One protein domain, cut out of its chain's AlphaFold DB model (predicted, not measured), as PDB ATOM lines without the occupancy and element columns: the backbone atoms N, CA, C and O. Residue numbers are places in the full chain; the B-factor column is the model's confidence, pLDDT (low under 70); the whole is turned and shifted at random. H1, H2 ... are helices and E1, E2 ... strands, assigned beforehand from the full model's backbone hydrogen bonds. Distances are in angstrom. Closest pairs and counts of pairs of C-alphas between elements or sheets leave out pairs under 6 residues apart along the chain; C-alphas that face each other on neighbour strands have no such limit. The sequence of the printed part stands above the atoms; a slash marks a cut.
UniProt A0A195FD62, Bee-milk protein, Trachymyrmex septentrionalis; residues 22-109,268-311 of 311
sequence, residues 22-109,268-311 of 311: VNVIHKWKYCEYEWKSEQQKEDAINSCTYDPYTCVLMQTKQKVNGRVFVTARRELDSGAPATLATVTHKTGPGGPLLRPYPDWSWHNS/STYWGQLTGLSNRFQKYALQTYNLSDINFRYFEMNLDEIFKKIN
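What this domain is: This is residues 22 to 109 and 268 to 311 of the 311 residues of the protein "Bee-milk protein" of Trachymyrmex septentrionalis (UniProt A0A195FD62). Two small sheets partly face to face, their strands crossed, make a loose-edged sandwich, drawn out along one axis by H1 on links at one end and H3 at the other. One sheet is E1, E8, E7 with short E6 at its edge; the other is the curled meander E2 E3 E4 E5, each strand the antiparallel neighbour of the one before. The printed part has 132 residues, with named elements in the order E1 H1 E2 E3 E4 E5 E6 E7 H2 E8 H3, three helices and eight strands of mixed class. It is compact by its radius of gyration of the C-alphas, 15.8 A, yet elongated, spanning 56 by 34 by 24 A.

Where its parts are: E1, residues 23 to 28, begins at C-alpha 23 (-8.463, -14.295, -33.148) and is 14.8 A long. H1 is residues 38 to 46, 12.2 A, with C-alpha 38 at (-3.417, 17.303, -22.546). E2 is residues 57 to 62, E3 68 to 72, E4 84 to 92, 18.6 A, and E5 95 to 100, 15.7 A. After the cut come E6, residues 268 to 270, E7, 273 to 279, 19.8 A, and H2, 281 to 285. E8, residues 296 to 302, is 20.4 A long, and H3, 303 to 310, ends at C-alpha 310 (-20.477, -27.463, -40.346).

How they stand to each other: E1 and E8 are antiparallel, with N 25 and O 298 2.9 A apart, within hydrogen-bond range. E8 and E7 are antiparallel, with N 276 and O 299 at 2.9 A. E6 and E7 meet only at a point, C-alphas 269 and 274, 5.6 A apart. In the other sheet, the hairpins are E2 and E3, with N 61 and O 69 at 2.9 A, E3 and E4, with N 70 and O 85 at 2.8 A, and E4 and E5, with N 97 and O 90 at 2.8 A. E4 bends by 95 degrees at residue 89. The sheets' strands stand at 77 degrees. The closest C-alphas of E2 and E7 are those of Thr 60 and Leu 277, 6.0 A apart; those of E1 and E5 are Trp 28 and Gly 95, 4.6 A apart. H1 and H2 are on neither sheet; H3 only grazes the sheet E1 E8 E7 E6, with residues 303 to 306. In H1 and H2 every O i to N i+4 pair is within hydrogen-bond range; in H3, 3 of 4.

The domain as a whole: The C-alphas of Gln 39 and Asn 311, the two farthest apart, are 56.6 A apart. Residues 110 to 267 are not printed; C-alphas 109 and 268 are 32.5 A apart. Of the links printed whole, E3 to E4 is long. Mean pLDDT of the printed part is 85.0; 21 residues are under 70, among them 75 to 78 and 268 to 276.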
ATOM      1  N   VAL A  22     -11.193 -17.904 -31.720       75.50
ATOM      2  CA  VAL A  22     -11.406 -16.501 -32.078       75.50
ATOM      3  C   VAL A  22     -10.063 -15.769 -32.035       75.50
ATOM      4  O   VAL A  22      -9.390 -15.780 -30.998       75.50
ATOM      5  N   ASN A  23      -9.670 -15.113 -33.130       84.75
ATOM      6  CA  ASN A  23      -8.463 -14.295 -33.148       84.75
ATOM      7  C   ASN A  23      -8.790 -12.887 -32.638       84.75
ATOM      8  O   ASN A  23      -9.413 -12.091 -33.338       84.75
ATOM      9  N   VAL A  24      -8.413 -12.584 -31.394       86.44
ATOM     10  CA  VAL A  24      -8.642 -11.258 -30.810       86.44
ATOM     11  C   VAL A  24      -7.543 -10.306 -31.271       86.44
ATOM     12  O   VAL A  24      -6.418 -10.382 -30.781       86.44
ATOM     13  N   ILE A  25      -7.897  -9.396 -32.175       89.81
ATOM     14  CA  ILE A  25      -6.967  -8.460 -32.816       89.81
ATOM     15  C   ILE A  25      -6.686  -7.253 -31.917       89.81
ATOM     16  O   ILE A  25      -5.539  -6.840 -31.751       89.81
ATOM     17  N   HIS A  26      -7.730  -6.698 -31.294       91.56
ATOM     18  CA  HIS A  26      -7.610  -5.545 -30.400       91.56
ATOM     19  C   HIS A  26      -8.424  -5.739 -29.123       91.56
ATOM     20  O   HIS A  26      -9.500  -6.347 -29.128       91.56
ATOM     21  N   LYS A  27      -7.902  -5.206 -28.016       93.81
ATOM     22  CA  LYS A  27      -8.520  -5.263 -26.691       93.81
ATOM     23  C   LYS A  27      -8.454  -3.896 -26.042       93.81
ATOM     24  O   LYS A  27      -7.422  -3.232 -26.127       93.81
ATOM     25  N   TRP A  28      -9.523  -3.548 -25.338       95.00
ATOM     26  CA  TRP A  28      -9.568  -2.347 -24.524       95.00
ATOM     27  C   TRP A  28     -10.094  -2.660 -23.136       95.00
ATOM     28  O   TRP A  28     -11.070  -3.400 -22.970       95.00
ATOM     29  N   LYS A  29      -9.455  -2.046 -22.148       95.44
ATOM     30  CA  LYS A  29     -10.020  -1.861 -20.824       95.44
ATOM     31  C   LYS A  29     -11.024  -0.711 -20.804       95.44
ATOM     32  O   LYS A  29     -12.102  -0.844 -20.240       95.44
ATOM     33  N   TYR A  30     -10.693   0.382 -21.481       93.75
ATOM     34  CA  TYR A  30     -11.543   1.556 -21.644       93.75
ATOM     35  C   TYR A  30     -11.204   2.279 -22.946       93.75
ATOM     36  O   TYR A  30     -10.132   2.063 -23.516       93.75
ATOM     37  N   CYS A  31     -12.138   3.087 -23.445       92.56
ATOM     38  CA  CYS A  31     -11.894   3.884 -24.641       92.56
ATOM     39  C   CYS A  31     -10.974   5.063 -24.295       92.56
ATOM     40  O   CYS A  31     -11.107   5.642 -23.225       92.56
ATOM     41  N   GLU A  32     -10.047   5.407 -25.186       95.19
ATOM     42  CA  GLU A  32      -9.161   6.567 -25.044       95.19
ATOM     43  C   GLU A  32      -8.832   7.106 -26.440       95.19
ATOM     44  O   GLU A  32      -8.730   6.332 -27.399       95.19
ATOM     45  N   TYR A  33      -8.683   8.422 -26.567       96.50
ATOM     46  CA  TYR A  33      -8.544   9.117 -27.843       96.50
ATOM     47  C   TYR A  33      -7.138   9.686 -28.056       96.50
ATOM     48  O   TYR A  33      -6.380   9.940 -27.123       96.50
ATOM     49  N   GLU A  34      -6.781   9.917 -29.318       96.56
ATOM     50  CA  GLU A  34      -5.653  10.776 -29.673       96.56
ATOM     51  C   GLU A  34      -6.051  12.253 -29.517       96.56
ATOM     52  O   GLU A  34      -6.644  12.864 -30.415       96.56
ATOM     53  N   TRP A  35      -5.713  12.825 -28.365       95.69
ATOM     54  CA  TRP A  35      -5.911  14.240 -28.064       95.69
ATOM     55  C   TRP A  35      -4.892  15.127 -28.789       95.69
ATOM     56  O   TRP A  35      -3.750  14.730 -29.024       95.69
ATOM     57  N   LYS A  36      -5.302  16.350 -29.140       94.81
ATOM     58  CA  LYS A  36      -4.422  17.391 -29.697       94.81
ATOM     59  C   LYS A  36      -3.450  17.933 -28.646       94.81
ATOM     60  O   LYS A  36      -2.358  18.367 -29.002       94.81
ATOM     61  N   SER A  37      -3.863  17.936 -27.382       95.69
ATOM     62  CA  SER A  37      -3.082  18.356 -26.217       95.69
ATOM     63  C   SER A  37      -3.679  17.752 -24.946       95.69
ATOM     64  O   SER A  37      -4.860  17.398 -24.930       95.69
ATOM     65  N   GLU A  38      -2.897  17.688 -23.867       95.44
ATOM     66  CA  GLU A  38      -3.417  17.303 -22.546       95.44
ATOM     67  C   GLU A  38      -4.520  18.259 -22.075       95.44
ATOM     68  O   GLU A  38      -5.540  17.807 -21.569       95.44
ATOM     69  N   GLN A  39      -4.402  19.558 -22.377       96.38
ATOM     70  CA  GLN A  39      -5.458  20.533 -22.083       96.38
ATOM     71  C   GLN A  39      -6.798  20.147 -22.726       96.38
ATOM     72  O   GLN A  39      -7.827  20.217 -22.072       96.38
ATOM     73  N   GLN A  40      -6.805  19.682 -23.984       95.06
ATOM     74  CA  GLN A  40      -8.047  19.257 -24.641       95.06
ATOM     75  C   GLN A  40      -8.704  18.083 -23.900       95.06
ATOM     76  O   GLN A  40      -9.931  18.006 -23.827       95.06
ATOM     77  N   LYS A  41      -7.890  17.160 -23.378       94.38
ATOM     78  CA  LYS A  41      -8.366  16.024 -22.591       94.38
ATOM     79  C   LYS A  41      -8.934  16.488 -21.253       94.38
ATOM     80  O   LYS A  41     -10.036  16.079 -20.897       94.38
ATOM     81  N   GLU A  42      -8.202  17.332 -20.533       95.25
ATOM     82  CA  GLU A  42      -8.640  17.894 -19.253       95.25
ATOM     83  C   GLU A  42      -9.940  18.684 -19.406       95.25
ATOM     84  O   GLU A  42     -10.877  18.466 -18.644       95.25
ATOM     85  N   ASP A  43     -10.047  19.522 -20.438       93.56
ATOM     86  CA  ASP A  43     -11.264  20.271 -20.749       93.56
ATOM     87  C   ASP A  43     -12.444  19.328 -21.002       93.56
ATOM     88  O   ASP A  43     -13.531  19.559 -20.480       93.56
ATOM     89  N   ALA A  44     -12.237  18.239 -21.753       91.94
ATOM     90  CA  ALA A  44     -13.289  17.270 -22.043       91.94
ATOM     91  C   ALA A  44     -13.763  16.507 -20.793       91.94
ATOM     92  O   ALA A  44     -14.958  16.228 -20.660       91.94
ATOM     93  N   ILE A  45     -12.848  16.192 -19.872       92.06
ATOM     94  CA  ILE A  45     -13.169  15.577 -18.576       92.06
ATOM     95  C   ILE A  45     -13.935  16.575 -17.701       92.06
ATOM     96  O   ILE A  45     -15.014  16.263 -17.204       92.06
ATOM     97  N   ASN A  46     -13.420  17.799 -17.563       91.94
ATOM     98  CA  ASN A  46     -14.014  18.852 -16.736       91.94
ATOM     99  C   ASN A  46     -15.387  19.299 -17.253       91.94
ATOM    100  O   ASN A  46     -16.257  19.668 -16.467       91.94
ATOM    101  N   SER A  47     -15.597  19.255 -18.570       88.56
ATOM    102  CA  SER A  47     -16.875  19.571 -19.204       88.56
ATOM    103  C   SER A  47     -17.838  18.380 -19.253       88.56
ATOM    104  O   SER A  47     -18.870  18.481 -19.917       88.56
ATOM    105  N   CYS A  48     -17.485  17.241 -18.645       87.12
ATOM    106  CA  CYS A  48     -18.252  15.998 -18.686       87.12
ATOM    107  C   CYS A  48     -18.607  15.551 -20.116       87.12
ATOM    108  O   CYS A  48     -19.704  15.062 -20.354       87.12
ATOM    109  N   THR A  49     -17.711  15.746 -21.088       88.25
ATOM    110  CA  THR A  49     -17.878  15.224 -22.461       88.25
ATOM    111  C   THR A  49     -17.083  13.942 -22.701       88.25
ATOM    112  O   THR A  49     -17.347  13.225 -23.672       88.25
ATOM    113  N   TYR A  50     -16.128  13.643 -21.818       92.19
ATOM    114  CA  TYR A  50     -15.368  12.403 -21.802       92.19
ATOM    115  C   TYR A  50     -15.263  11.822 -20.391       92.19
ATOM    116  O   TYR A  50     -14.700  12.439 -19.490       92.19
ATOM    117  N   ASP A  51     -15.733  10.589 -20.255       91.25
ATOM    118  CA  ASP A  51     -15.592   9.748 -19.081       91.25
ATOM    119  C   ASP A  51     -15.365   8.294 -19.546       91.25
ATOM    120  O   ASP A  51     -16.229   7.688 -20.197       91.25
ATOM    121  N   PRO A  52     -14.203   7.693 -19.235       90.31
ATOM    122  CA  PRO A  52     -13.895   6.322 -19.629       90.31
ATOM    123  C   PRO A  52     -14.825   5.267 -19.002       90.31
ATOM    124  O   PRO A  52     -14.925   4.170 -19.558       90.31
ATOM    125  N   TYR A  53     -15.518   5.563 -17.892       88.81
ATOM    126  CA  TYR A  53     -16.529   4.670 -17.309       88.81
ATOM    127  C   TYR A  53     -17.827   4.653 -18.111       88.81
ATOM    128  O   TYR A  53     -18.544   3.650 -18.083       88.81
ATOM    129  N   THR A  54     -18.113   5.730 -18.850       87.00
ATOM    130  CA  THR A  54     -19.334   5.851 -19.650       87.00
ATOM    131  C   THR A  54     -19.136   5.737 -21.151       87.00
ATOM    132  O   THR A  54     -20.108   5.687 -21.906       87.00
ATOM    133  N   CYS A  55     -17.896   5.571 -21.601       89.81
ATOM    134  CA  CYS A  55     -17.582   5.343 -22.999       89.81
ATOM    135  C   CYS A  55     -17.786   3.882 -23.436       89.81
ATOM    136  O   CYS A  55     -16.940   3.015 -23.199       89.81
ATOM    137  N   VAL A  56     -18.882   3.613 -24.153       88.94
ATOM    138  CA  VAL A  56     -19.208   2.274 -24.671       88.94
ATOM    139  C   VAL A  56     -18.994   2.191 -26.180       88.94
ATOM    140  O   VAL A  56     -19.691   2.848 -26.957       88.94
ATOM    141  N   LEU A  57     -18.064   1.328 -26.600       91.56
ATOM    142  CA  LEU A  57     -17.840   1.014 -28.014       91.56
ATOM    143  C   LEU A  57     -18.958   0.107 -28.552       91.56
ATOM    144  O   LEU A  57     -19.271  -0.933 -27.958       91.56
ATOM    145  N   MET A  58     -19.542   0.496 -29.687       87.69
ATOM    146  CA  MET A  58     -20.767  -0.109 -30.219       87.69
ATOM    147  C   MET A  58     -20.558  -1.001 -31.435       87.69
ATOM    148  O   MET A  58     -21.135  -2.086 -31.512       87.69
ATOM    149  N   GLN A  59     -19.752  -0.566 -32.397       89.81
ATOM    150  CA  GLN A  59     -19.485  -1.329 -33.608       89.81
ATOM    151  C   GLN A  59     -18.054  -1.099 -34.058       89.81
ATOM    152  O   GLN A  59     -17.541   0.011 -33.949       89.81
ATOM    153  N   THR A  60     -17.443  -2.131 -34.633       89.81
ATOM    154  CA  THR A  60     -16.280  -1.966 -35.498       89.81
ATOM    155  C   THR A  60     -16.622  -2.306 -36.942       89.81
ATOM    156  O   THR A  60     -17.406  -3.216 -37.226       89.81
ATOM    157  N   LYS A  61     -16.021  -1.571 -37.879       88.06
ATOM    158  CA  LYS A  61     -16.070  -1.874 -39.312       88.06
ATOM    159  C   LYS A  61     -14.687  -1.743 -39.918       88.06
ATOM    160  O   LYS A  61     -14.088  -0.676 -39.877       88.06
ATOM    161  N   GLN A  62     -14.190  -2.829 -40.494       84.81
ATOM    162  CA  GLN A  62     -12.893  -2.858 -41.152       84.81
ATOM    163  C   GLN A  62     -13.041  -2.574 -42.650       84.81
ATOM    164  O   GLN A  62     -13.953  -3.070 -43.314       84.81
ATOM    165  N   LYS A  63     -12.131  -1.760 -43.182       83.00
ATOM    166  CA  LYS A  63     -11.926  -1.555 -44.617       83.00
ATOM    167  C   LYS A  63     -10.828  -2.502 -45.114       83.00
ATOM    168  O   LYS A  63      -9.912  -2.836 -44.375       83.00
ATOM    169  N   VAL A  64     -10.865  -2.842 -46.403       70.50
ATOM    170  CA  VAL A  64      -9.885  -3.711 -47.095       70.50
ATOM    171  C   VAL A  64      -8.426  -3.314 -46.861       70.50
ATOM    172  O   VAL A  64      -7.557  -4.169 -46.785       70.50
ATOM    173  N   ASN A  65      -8.139  -2.019 -46.723       79.31
ATOM    174  CA  ASN A  65      -6.783  -1.523 -46.483       79.31
ATOM    175  C   ASN A  65      -6.327  -1.634 -45.012       79.31
ATOM    176  O   ASN A  65      -5.346  -0.999 -44.640       79.31
ATOM    177  N   GLY A  66      -7.060  -2.362 -44.164       83.06
ATOM    178  CA  GLY A  66      -6.741  -2.581 -42.752       83.06
ATOM    179  C   GLY A  66      -7.237  -1.492 -41.795       83.06
ATOM    180  O   GLY A  66      -7.142  -1.663 -40.583       83.06
ATOM    181  N   ARG A  67      -7.807  -0.384 -42.293       91.31
ATOM    182  CA  ARG A  67      -8.364   0.671 -41.427       91.31
ATOM    183  C   ARG A  67      -9.607   0.155 -40.697       91.31
ATOM    184  O   ARG A  67     -10.578  -0.239 -41.343       91.31
ATOM    185  N   VAL A  68      -9.594   0.205 -39.367       93.50
ATOM    186  CA  VAL A  68     -10.727  -0.188 -38.514       93.50
ATOM    187  C   VAL A  68     -11.433   1.061 -38.001       93.50
ATOM    188  O   VAL A  68     -10.837   1.871 -37.294       93.50
ATOM    189  N   PHE A  69     -12.705   1.212 -38.351       96.06
ATOM    190  CA  PHE A  69     -13.609   2.216 -37.798       96.06
ATOM    191  C   PHE A  69     -14.255   1.680 -36.532       96.06
ATOM    192  O   PHE A  69     -14.574   0.493 -36.470       96.06
ATOM    193  N   VAL A  70     -14.478   2.552 -35.557       95.62
ATOM    194  CA  VAL A  70     -15.188   2.244 -34.321       95.62
ATOM    195  C   VAL A  70     -16.205   3.336 -34.008       95.62
ATOM    196  O   VAL A  70     -15.937   4.519 -34.227       95.62
ATOM    197  N   THR A  71     -17.369   2.940 -33.507       95.44
ATOM    198  CA  THR A  71     -18.405   3.857 -33.022       95.44
ATOM    199  C   THR A  71     -18.521   3.801 -31.505       95.44
ATOM    200  O   THR A  71     -18.313   2.748 -30.898       95.44
ATOM    201  N   ALA A  72     -18.882   4.926 -30.894       92.50
ATOM    202  CA  ALA A  72     -19.128   5.051 -29.462       92.50
ATOM    203  C   ALA A  72     -20.373   5.913 -29.225       92.50
ATOM    204  O   ALA A  72     -20.446   7.044 -29.702       92.50
ATOM    205  N   ARG A  73     -21.370   5.384 -28.510       86.19
ATOM    206  CA  ARG A  73     -22.661   6.070 -28.289       86.19
ATOM    207  C   ARG A  73     -22.557   7.171 -27.224       86.19
ATOM    208  O   ARG A  73     -21.817   7.016 -26.258       86.19
ATOM    209  N   ARG A  74     -23.358   8.238 -27.355       84.94
ATOM    210  CA  ARG A  74     -23.458   9.377 -26.405       84.94
ATOM    211  C   ARG A  74     -24.720   9.368 -25.521       84.94
ATOM    212  O   ARG A  74     -25.211  10.410 -25.104       84.94
ATOM    213  N   GLU A  75     -25.279   8.198 -25.244       66.62
ATOM    214  CA  GLU A  75     -26.538   8.091 -24.493       66.62
ATOM    215  C   GLU A  75     -26.420   8.202 -22.972       66.62
ATOM    216  O   GLU A  75     -27.454   8.201 -22.350       66.62
ATOM    217  N   LEU A  76     -25.254   8.298 -22.331       63.97
ATOM    218  CA  LEU A  76     -25.211   8.660 -20.897       63.97
ATOM    219  C   LEU A  76     -24.549  10.026 -20.680       63.97
ATOM    220  O   LEU A  76     -23.787  10.207 -19.741       63.97
ATOM    221  N   ASP A  77     -24.803  10.958 -21.606       61.53
ATOM    222  CA  ASP A  77     -24.368  12.364 -21.616       61.53
ATOM    223  C   ASP A  77     -22.842  12.620 -21.668       61.53
ATOM    224  O   ASP A  77     -22.433  13.560 -22.350       61.53
ATOM    225  N   SER A  78     -21.985  11.778 -21.070       64.81
ATOM    226  CA  SER A  78     -20.578  12.109 -20.791       64.81
ATOM    227  C   SER A  78     -19.500  11.117 -21.243       64.81
ATOM    228  O   SER A  78     -18.353  11.263 -20.847       64.81
ATOM    229  N   GLY A  79     -19.787  10.127 -22.090       76.19
ATOM    230  CA  GLY A  79     -18.808   9.054 -22.361       76.19
ATOM    231  C   GLY A  79     -17.862   9.261 -23.544       76.19
ATOM    232  O   GLY A  79     -16.671   8.963 -23.465       76.19
ATOM    233  N   ALA A  80     -18.386   9.709 -24.684       89.44
ATOM    234  CA  ALA A  80     -17.688   9.622 -25.965       89.44
ATOM    235  C   ALA A  80     -17.532  11.004 -26.627       89.44
ATOM    236  O   ALA A  80     -18.437  11.440 -27.348       89.44
ATOM    237  N   PRO A  81     -16.379  11.684 -26.470       91.50
ATOM    238  CA  PRO A  81     -16.134  12.995 -27.066       91.50
ATOM    239  C   PRO A  81     -16.104  12.935 -28.595       91.50
ATOM    240  O   PRO A  81     -16.430  13.925 -29.236       91.50
ATOM    241  N   ALA A  82     -15.817  11.777 -29.199       94.56
ATOM    242  CA  ALA A  82     -16.025  11.531 -30.621       94.56
ATOM    243  C   ALA A  82     -16.785  10.219 -30.836       94.56
ATOM    244  O   ALA A  82     -16.314   9.145 -30.474       94.56
ATOM    245  N   THR A  83     -17.962  10.295 -31.455       94.94
ATOM    246  CA  THR A  83     -18.848   9.126 -31.617       94.94
ATOM    247  C   THR A  83     -18.435   8.200 -32.768       94.94
ATOM    248  O   THR A  83     -18.876   7.055 -32.848       94.94
ATOM    249  N   LEU A  84     -17.553   8.673 -33.649       97.44
ATOM    250  CA  LEU A  84     -16.983   7.911 -34.753       97.44
ATOM    251  C   LEU A  84     -15.479   8.168 -34.815       97.44
ATOM    252  O   LEU A  84     -15.031   9.314 -34.888       97.44
ATOM    253  N   ALA A  85     -14.706   7.090 -34.800       97.50
ATOM    254  CA  ALA A  85     -13.256   7.134 -34.777       97.50
ATOM    255  C   ALA A  85     -12.649   5.973 -35.568       97.50
ATOM    256  O   ALA A  85     -13.339   5.086 -36.074       97.50
ATOM    257  N   THR A  86     -11.328   5.982 -35.673       97.31
ATOM    258  CA  THR A  86     -10.526   4.907 -36.252       97.31
ATOM    259  C   THR A  86      -9.520   4.408 -35.227       97.31
ATOM    260  O   THR A  86      -8.988   5.195 -34.444       97.31
ATOM    261  N   VAL A  87      -9.277   3.101 -35.211       96.69
ATOM    262  CA  VAL A  87      -8.274   2.492 -34.333       96.69
ATOM    263  C   VAL A  87      -6.884   2.838 -34.859       96.69
ATOM    264  O   VAL A  87      -6.612   2.694 -36.052       96.69
ATOM    265  N   THR A  88      -6.006   3.303 -33.976       95.81
ATOM    266  CA  THR A  88      -4.627   3.668 -34.321       95.81
ATOM    267  C   THR A  88      -3.628   2.599 -33.880       95.81
ATOM    268  O   THR A  88      -3.960   1.673 -33.143       95.81
ATOM    269  N   HIS A  89      -2.374   2.743 -34.313       93.25
ATOM    270  CA  HIS A  89      -1.269   1.895 -33.857       93.25
ATOM    271  C   HIS A  89      -0.689   2.322 -32.498       93.25
ATOM    272  O   HIS A  89       0.119   1.592 -31.927       93.25
ATOM    273  N   LYS A  90      -1.068   3.496 -31.973       96.19
ATOM    274  CA  LYS A  90      -0.626   3.941 -30.647       96.19
ATOM    275  C   LYS A  90      -1.443   3.233 -29.578       96.19
ATOM    276  O   LYS A  90      -2.648   3.064 -29.738       96.19
ATOM    277  N   THR A  91      -0.800   2.861 -28.478       95.56
ATOM    278  CA  THR A  91      -1.441   2.152 -27.365       95.56
ATOM    279  C   THR A  91      -1.257   2.950 -26.083       95.56
ATOM    280  O   THR A  91      -0.134   3.314 -25.745       95.56
ATOM    281  N   GLY A  92      -2.358   3.223 -25.389       94.94
ATOM    282  CA  GLY A  92      -2.363   3.762 -24.032       94.94
ATOM    283  C   GLY A  92      -2.589   2.665 -22.982       94.94
ATOM    284  O   GLY A  92      -2.725   1.489 -23.328       94.94
ATOM    285  N   PRO A  93      -2.705   3.026 -21.692       94.88
ATOM    286  CA  PRO A  93      -2.897   2.051 -20.611       94.88
ATOM    287  C   PRO A  93      -4.206   1.249 -20.736       94.88
ATOM    288  O   PRO A  93      -4.306   0.126 -20.237       94.88
ATOM    289  N   GLY A  94      -5.205   1.825 -21.413       93.31
ATOM    290  CA  GLY A  94      -6.496   1.204 -21.688       93.31
ATOM    291  C   GLY A  94      -6.557   0.367 -22.967       93.31
ATOM    292  O   GLY A  94      -7.532  -0.355 -23.132       93.31
ATOM    293  N   GLY A  95      -5.559   0.417 -23.856       96.25
ATOM    294  CA  GLY A  95      -5.587  -0.237 -25.173       96.25
ATOM    295  C   GLY A  95      -5.247   0.715 -26.331       96.25
ATOM    296  O   GLY A  95      -4.748   1.817 -26.090       96.25
ATOM    297  N   PRO A  96      -5.471   0.299 -27.592       97.00
ATOM    298  CA  PRO A  96      -5.225   1.136 -28.768       97.00
ATOM    299  C   PRO A  96      -5.981   2.472 -28.720       97.00
ATOM    300  O   PRO A  96      -7.177   2.499 -28.436       97.00
ATOM    301  N   LEU A  97      -5.313   3.578 -29.041       97.56
ATOM    302  CA  LEU A  97      -5.930   4.904 -29.049       97.56
ATOM    303  C   LEU A  97      -6.852   5.080 -30.259       97.56
ATOM    304  O   LEU A  97      -6.582   4.551 -31.344       97.56
ATOM    305  N   LEU A  98      -7.912   5.862 -30.077       97.62
ATOM    306  CA  LEU A  98      -8.910   6.170 -31.093       97.62
ATOM    307  C   LEU A  98      -8.665   7.553 -31.704       97.62
ATOM    308  O   LEU A  98      -8.609   8.558 -31.001       97.62
ATOM    309  N   ARG A  99      -8.571   7.632 -33.030       97.62
ATOM    310  CA  ARG A  99      -8.502   8.907 -33.756       97.62
ATOM    311  C   ARG A  99      -9.886   9.284 -34.273       97.62
ATOM    312  O   ARG A  99     -10.405   8.523 -35.097       97.62
ATOM    313  N   PRO A 100     -10.475  10.417 -33.854       97.50
ATOM    314  CA  PRO A 100     -11.771  10.867 -34.357       97.50
ATOM    315  C   PRO A 100     -11.801  10.942 -35.874       97.50
ATOM    316  O   PRO A 100     -10.808  11.309 -36.499       97.50
ATOM    317  N   TYR A 101     -12.941  10.579 -36.453       97.69
ATOM    318  CA  TYR A 101     -13.125  10.538 -37.894       97.69
ATOM    319  C   TYR A 101     -14.200  11.538 -38.359       97.69
ATOM    320  O   TYR A 101     -15.261  11.602 -37.726       97.69
ATOM    321  N   PRO A 102     -13.978  12.239 -39.491       96.50
ATOM    322  CA  PRO A 102     -12.692  12.375 -40.196       96.50
ATOM    323  C   PRO A 102     -11.589  13.005 -39.338       96.50
ATOM    324  O   PRO A 102     -10.434  12.594 -39.416       96.50
ATOM    325  N   ASP A 103     -11.978  13.931 -38.464       95.94
ATOM    326  CA  ASP A 103     -11.117  14.592 -37.493       95.94
ATOM    327  C   ASP A 103     -11.968  15.272 -36.400       95.94
ATOM    328  O   ASP A 103     -13.201  15.246 -36.434       95.94
ATOM    329  N   TRP A 104     -11.313  15.899 -35.418       95.38
ATOM    330  CA  TRP A 104     -11.959  16.570 -34.284       95.38
ATOM    331  C   TRP A 104     -12.961  17.677 -34.663       95.38
ATOM    332  O   TRP A 104     -13.865  17.944 -33.877       95.38
ATOM    333  N   SER A 105     -12.841  18.330 -35.825       94.25
ATOM    334  CA  SER A 105     -13.765  19.404 -36.238       94.25
ATOM    335  C   SER A 105     -15.209  18.918 -36.396       94.25
ATOM    336  O   SER A 105     -16.145  19.672 -36.139       94.25
ATOM    337  N   TRP A 106     -15.397  17.636 -36.715       95.44
ATOM    338  CA  TRP A 106     -16.712  17.005 -36.817       95.44
ATOM    339  C   TRP A 106     -17.347  16.687 -35.464       95.44
ATOM    340  O   TRP A 106     -18.543  16.421 -35.412       95.44
ATOM    341  N   HIS A 107     -16.575  16.728 -34.378       92.62
ATOM    342  CA  HIS A 107     -17.043  16.394 -33.029       92.62
ATOM    343  C   HIS A 107     -17.042  17.608 -32.089       92.62
ATOM    344  O   HIS A 107     -17.801  17.615 -31.125       92.62
ATOM    345  N   ASN A 108     -16.273  18.654 -32.426       83.88
ATOM    346  CA  ASN A 108     -16.088  19.882 -31.641       83.88
ATOM    347  C   ASN A 108     -16.610  21.134 -32.382       83.88
ATOM    348  O   ASN A 108     -15.993  22.199 -32.335       83.88
ATOM    349  N   SER A 109     -17.712  21.006 -33.123       69.62
ATOM    350  CA  SER A 109     -18.317  22.130 -33.849       69.62
ATOM    351  C   SER A 109     -18.968  23.136 -32.891       69.62
ATOM    352  O   SER A 109     -19.626  22.741 -31.930       69.62
ATOM    353  N   SER A 268     -20.706 -10.056 -40.219       44.41
ATOM    354  CA  SER A 268     -20.245  -9.456 -41.468       44.41
ATOM    355  C   SER A 268     -19.478 -10.515 -42.251       44.41
ATOM    356  O   SER A 268     -18.356 -10.835 -41.882       44.41
ATOM    357  N   THR A 269     -20.075 -11.054 -43.314       42.69
ATOM    358  CA  THR A 269     -19.412 -11.960 -44.260       42.69
ATOM    359  C   THR A 269     -18.832 -11.140 -45.409       42.69
ATOM    360  O   THR A 269     -19.446 -10.997 -46.464       42.69
ATOM    361  N   TYR A 270     -17.669 -10.538 -45.204       46.81
ATOM    362  CA  TYR A 270     -16.910  -9.933 -46.296       46.81
ATOM    363  C   TYR A 270     -15.489 -10.507 -46.248       46.81
ATOM    364  O   TYR A 270     -14.921 -10.634 -45.170       46.81
ATOM    365  N   TRP A 271     -14.922 -10.861 -47.407       52.31
ATOM    366  CA  TRP A 271     -13.522 -11.315 -47.552       52.31
ATOM    367  C   TRP A 271     -13.167 -12.670 -46.919       52.31
ATOM    368  O   TRP A 271     -12.015 -12.893 -46.564       52.31
ATOM    369  N   GLY A 272     -14.129 -13.585 -46.764       57.59
ATOM    370  CA  GLY A 272     -13.848 -14.905 -46.179       57.59
ATOM    371  C   GLY A 272     -13.575 -14.869 -44.670       57.59
ATOM    372  O   GLY A 272     -13.123 -15.860 -44.105       57.59
ATOM    373  N   GLN A 273     -13.862 -13.749 -43.996       59.78
ATOM    374  CA  GLN A 273     -13.711 -13.607 -42.551       59.78
ATOM    375  C   GLN A 273     -15.003 -13.121 -41.890       59.78
ATOM    376  O   GLN A 273     -15.716 -12.265 -42.411       59.78
ATOM    377  N   LEU A 274     -15.288 -13.683 -40.717       67.44
ATOM    378  CA  LEU A 274     -16.274 -13.210 -39.762       67.44
ATOM    379  C   LEU A 274     -15.579 -12.248 -38.796       67.44
ATOM    380  O   LEU A 274     -14.722 -12.664 -38.024       67.44
ATOM    381  N   THR A 275     -15.978 -10.981 -38.800       67.19
ATOM    382  CA  THR A 275     -15.452  -9.966 -37.872       67.19
ATOM    383  C   THR A 275     -16.511  -9.550 -36.856       67.19
ATOM    384  O   THR A 275     -17.672  -9.375 -37.239       67.19
ATOM    385  N   GLY A 276     -16.129  -9.299 -35.604       69.38
ATOM    386  CA  GLY A 276     -17.053  -8.852 -34.561       69.38
ATOM    387  C   GLY A 276     -16.417  -7.958 -33.496       69.38
ATOM    388  O   GLY A 276     -15.211  -7.994 -33.261       69.38
ATOM    389  N   LEU A 277     -17.256  -7.154 -32.838       78.75
ATOM    390  CA  LEU A 277     -16.929  -6.427 -31.611       78.75
ATOM    391  C   LEU A 277     -17.783  -7.010 -30.484       78.75
ATOM    392  O   LEU A 277     -19.007  -7.018 -30.586       78.75
ATOM    393  N   SER A 278     -17.148  -7.466 -29.407       79.94
ATOM    394  CA  SER A 278     -17.837  -7.773 -28.151       79.94
ATOM    395  C   SER A 278     -17.602  -6.651 -27.148       79.94
ATOM    396  O   SER A 278     -16.461  -6.195 -27.005       79.94
ATOM    397  N   ASN A 279     -18.641  -6.281 -26.407       81.31
ATOM    398  CA  ASN A 279     -18.567  -5.380 -25.263       81.31
ATOM    399  C   ASN A 279     -19.217  -6.032 -24.027       81.31
ATOM    400  O   ASN A 279     -19.882  -7.062 -24.140       81.31
ATOM    401  N   ARG A 280     -19.001  -5.450 -22.843       81.06
ATOM    402  CA  ARG A 280     -19.667  -5.839 -21.587       81.06
ATOM    403  C   ARG A 280     -20.816  -4.887 -21.249       81.06
ATOM    404  O   ARG A 280     -20.850  -4.309 -20.164       81.06
ATOM    405  N   PHE A 281     -21.735  -4.687 -22.196       81.81
ATOM    406  CA  PHE A 281     -22.853  -3.749 -22.032       81.81
ATOM    407  C   PHE A 281     -23.697  -4.020 -20.774       81.81
ATOM    408  O   PHE A 281     -24.173  -3.081 -20.150       81.81
ATOM    409  N   GLN A 282     -23.824  -5.273 -20.335       82.94
ATOM    410  CA  GLN A 282     -24.543  -5.622 -19.106       82.94
ATOM    411  C   GLN A 282     -23.929  -4.986 -17.850       82.94
ATOM    412  O   GLN A 282     -24.655  -4.452 -17.017       82.94
ATOM    413  N   LYS A 283     -22.593  -4.958 -17.735       83.69
ATOM    414  CA  LYS A 283     -21.902  -4.329 -16.596       83.69
ATOM    415  C   LYS A 283     -22.115  -2.820 -16.595       83.69
ATOM    416  O   LYS A 283     -22.186  -2.206 -15.537       83.69
ATOM    417  N   TYR A 284     -22.253  -2.239 -17.781       81.38
ATOM    418  CA  TYR A 284     -22.596  -0.837 -17.945       81.38
ATOM    419  C   TYR A 284     -24.038  -0.540 -17.519       81.38
ATOM    420  O   TYR A 284     -24.258   0.323 -16.677       81.38
ATOM    421  N   ALA A 285     -25.007  -1.312 -18.021       81.62
ATOM    422  CA  ALA A 285     -26.419  -1.180 -17.660       81.62
ATOM    423  C   ALA A 285     -26.675  -1.364 -16.151       81.62
ATOM    424  O   ALA A 285     -27.617  -0.794 -15.610       81.62
ATOM    425  N   LEU A 286     -25.828  -2.143 -15.474       85.25
ATOM    426  CA  LEU A 286     -25.896  -2.404 -14.035       85.25
ATOM    427  C   LEU A 286     -24.974  -1.514 -13.192       85.25
ATOM    428  O   LEU A 286     -24.880  -1.735 -11.989       85.25
ATOM    429  N   GLN A 287     -24.267  -0.551 -13.794       86.50
ATOM    430  CA  GLN A 287     -23.307   0.330 -13.107       86.50
ATOM    431  C   GLN A 287     -22.206  -0.422 -12.321       86.50
ATOM    432  O   GLN A 287     -21.712   0.040 -11.298       86.50
ATOM    433  N   THR A 288     -21.783  -1.588 -12.815       88.56
ATOM    434  CA  THR A 288     -20.730  -2.448 -12.228       88.56
ATOM    435  C   THR A 288     -19.477  -2.528 -13.111       88.56
ATOM    436  O   THR A 288     -18.699  -3.482 -13.052       88.56
ATOM    437  N   TYR A 289     -19.284  -1.534 -13.978       87.25
ATOM    438  CA  TYR A 289     -18.193  -1.470 -14.947       87.25
ATOM    439  C   TYR A 289     -16.829  -1.207 -14.279       87.25
ATOM    440  O   TYR A 289     -16.700  -0.301 -13.459       87.25
ATOM    441  N   ASN A 290     -15.791  -1.971 -14.643       90.75
ATOM    442  CA  ASN A 290     -14.449  -1.864 -14.052       90.75
ATOM    443  C   ASN A 290     -13.379  -1.636 -15.131       90.75
ATOM    444  O   ASN A 290     -13.167  -2.490 -15.993       90.75
ATOM    445  N   LEU A 291     -12.654  -0.513 -15.053       92.06
ATOM    446  CA  LEU A 291     -11.597  -0.138 -16.006       92.06
ATOM    447  C   LEU A 291     -10.316  -0.973 -15.896       92.06
ATOM    448  O   LEU A 291      -9.402  -0.790 -16.694       92.06
ATOM    449  N   SER A 292     -10.194  -1.861 -14.913       93.50
ATOM    450  CA  SER A 292      -9.051  -2.777 -14.818       93.50
ATOM    451  C   SER A 292      -9.225  -4.013 -15.707       93.50
ATOM    452  O   SER A 292      -8.225  -4.594 -16.144       93.50
ATOM    453  N   ASP A 293     -10.475  -4.367 -16.017       91.62
ATOM    454  CA  ASP A 293     -10.865  -5.525 -16.818       91.62
ATOM    455  C   ASP A 293     -10.818  -5.248 -18.324       91.62
ATOM    456  O   ASP A 293     -10.923  -4.112 -18.767       91.62
ATOM    457  N   ILE A 294     -10.736  -6.303 -19.145       90.50
ATOM    458  CA  ILE A 294     -10.940  -6.181 -20.597       90.50
ATOM    459  C   ILE A 294     -12.438  -6.146 -20.910       90.50
ATOM    460  O   ILE A 294     -13.120  -7.182 -20.889       90.50
ATOM    461  N   ASN A 295     -12.914  -4.962 -21.280       87.50
ATOM    462  CA  ASN A 295     -14.322  -4.676 -21.525       87.50
ATOM    463  C   ASN A 295     -14.718  -4.736 -22.999       87.50
ATOM    464  O   ASN A 295     -15.849  -5.111 -23.303       87.50
ATOM    465  N   PHE A 296     -13.788  -4.450 -23.914       90.31
ATOM    466  CA  PHE A 296     -14.039  -4.496 -25.354       90.31
ATOM    467  C   PHE A 296     -13.032  -5.402 -26.062       90.31
ATOM    468  O   PHE A 296     -11.837  -5.394 -25.746       90.31
ATOM    469  N   ARG A 297     -13.506  -6.185 -27.035       86.25
ATOM    470  CA  ARG A 297     -12.661  -7.033 -27.892       86.25
ATOM    471  C   ARG A 297     -13.127  -6.932 -29.334       86.25
ATOM    472  O   ARG A 297     -14.291  -7.213 -29.609       86.25
ATOM    473  N   TYR A 298     -12.216  -6.586 -30.233       84.00
ATOM    474  CA  TYR A 298     -12.404  -6.757 -31.669       84.00
ATOM    475  C   TYR A 298     -11.756  -8.071 -32.097       84.00
ATOM    476  O   TYR A 298     -10.616  -8.355 -31.712       84.00
ATOM    477  N   PHE A 299     -12.484  -8.873 -32.862       81.69
ATOM    478  CA  PHE A 299     -12.050 -10.204 -33.238       81.69
ATOM    479  C   PHE A 299     -12.429 -10.588 -34.662       81.69
ATOM    480  O   PHE A 299     -13.386 -10.065 -35.234       81.69
ATOM    481  N   GLU A 300     -11.683 -11.550 -35.192       78.19
ATOM    482  CA  GLU A 300     -11.833 -12.088 -36.539       78.19
ATOM    483  C   GLU A 300     -11.802 -13.627 -36.491       78.19
ATOM    484  O   GLU A 300     -11.157 -14.230 -35.625       78.19
ATOM    485  N   MET A 301     -12.521 -14.274 -37.406       72.69
ATOM    486  CA  MET A 301     -12.547 -15.727 -37.578       72.69
ATOM    487  C   MET A 301     -12.610 -16.072 -39.067       72.69
ATOM    488  O   MET A 301     -13.317 -15.413 -39.825       72.69
ATOM    489  N   ASN A 302     -11.884 -17.102 -39.500       73.25
ATOM    490  CA  ASN A 302     -11.894 -17.539 -40.895       73.25
ATOM    491  C   ASN A 302     -13.202 -18.295 -41.210       73.25
ATOM    492  O   ASN A 302     -13.527 -19.279 -40.544       73.25
ATOM    493  N   LEU A 303     -13.949 -17.844 -42.223       67.50
ATOM    494  CA  LEU A 303     -15.208 -18.473 -42.637       67.50
ATOM    495  C   LEU A 303     -14.996 -19.875 -43.212       67.50
ATOM    496  O   LEU A 303     -15.826 -20.741 -42.964       67.50
ATOM    497  N   ASP A 304     -13.886 -20.140 -43.899       68.88
ATOM    498  CA  ASP A 304     -13.590 -21.476 -44.428       68.88
ATOM    499  C   ASP A 304     -13.371 -22.484 -43.296       68.88
ATOM    500  O   ASP A 304     -13.789 -23.636 -43.391       68.88
ATOM    501  N   GLU A 305     -12.747 -22.059 -42.193       70.88
ATOM    502  CA  GLU A 305     -12.608 -22.897 -40.997       70.88
ATOM    503  C   GLU A 305     -13.949 -23.143 -40.306       70.88
ATOM    504  O   GLU A 305     -14.175 -24.239 -39.795       70.88
ATOM    505  N   ILE A 306     -14.842 -22.147 -40.306       64.12
ATOM    506  CA  ILE A 306     -16.209 -22.301 -39.802       64.12
ATOM    507  C   ILE A 306     -16.972 -23.311 -40.672       64.12
ATOM    508  O   ILE A 306     -17.500 -24.288 -40.148       64.12
ATOM    509  N   PHE A 307     -16.990 -23.125 -41.994       65.56
ATOM    510  CA  PHE A 307     -17.730 -23.990 -42.917       65.56
ATOM    511  C   PHE A 307     -17.196 -25.427 -42.947       65.56
ATOM    512  O   PHE A 307     -17.995 -26.358 -43.001       65.56
ATOM    513  N   LYS A 308     -15.878 -25.637 -42.813       70.88
ATOM    514  CA  LYS A 308     -15.272 -26.979 -42.676       70.88
ATOM    515  C   LYS A 308     -15.750 -27.769 -41.459       70.88
ATOM    516  O   LYS A 308     -15.545 -28.973 -41.430       70.88
ATOM    517  N   LYS A 309     -16.293 -27.108 -40.435       60.31
ATOM    518  CA  LYS A 309     -16.809 -27.770 -39.227       60.31
ATOM    519  C   LYS A 309     -18.317 -28.011 -39.264       60.31
ATOM    520  O   LYS A 309     -18.826 -28.723 -38.407       60.31
ATOM    521  N   ILE A 310     -19.019 -27.363 -40.192       55.34
ATOM    522  CA  ILE A 310     -20.477 -27.463 -40.346       55.34
ATOM    523  C   ILE A 310     -20.846 -28.500 -41.424       55.34
ATOM    524  O   ILE A 310     -21.955 -29.028 -41.393       55.34
ATOM    525  N   ASN A 311     -19.913 -28.810 -42.330       46.06
ATOM    526  CA  ASN A 311     -19.974 -29.941 -43.262       46.06
ATOM    527  C   ASN A 311     -19.265 -31.169 -42.686       46.06
ATOM    528  O   ASN A 311     -19.674 -32.290 -43.053       46.06
TER     529      ASN A 311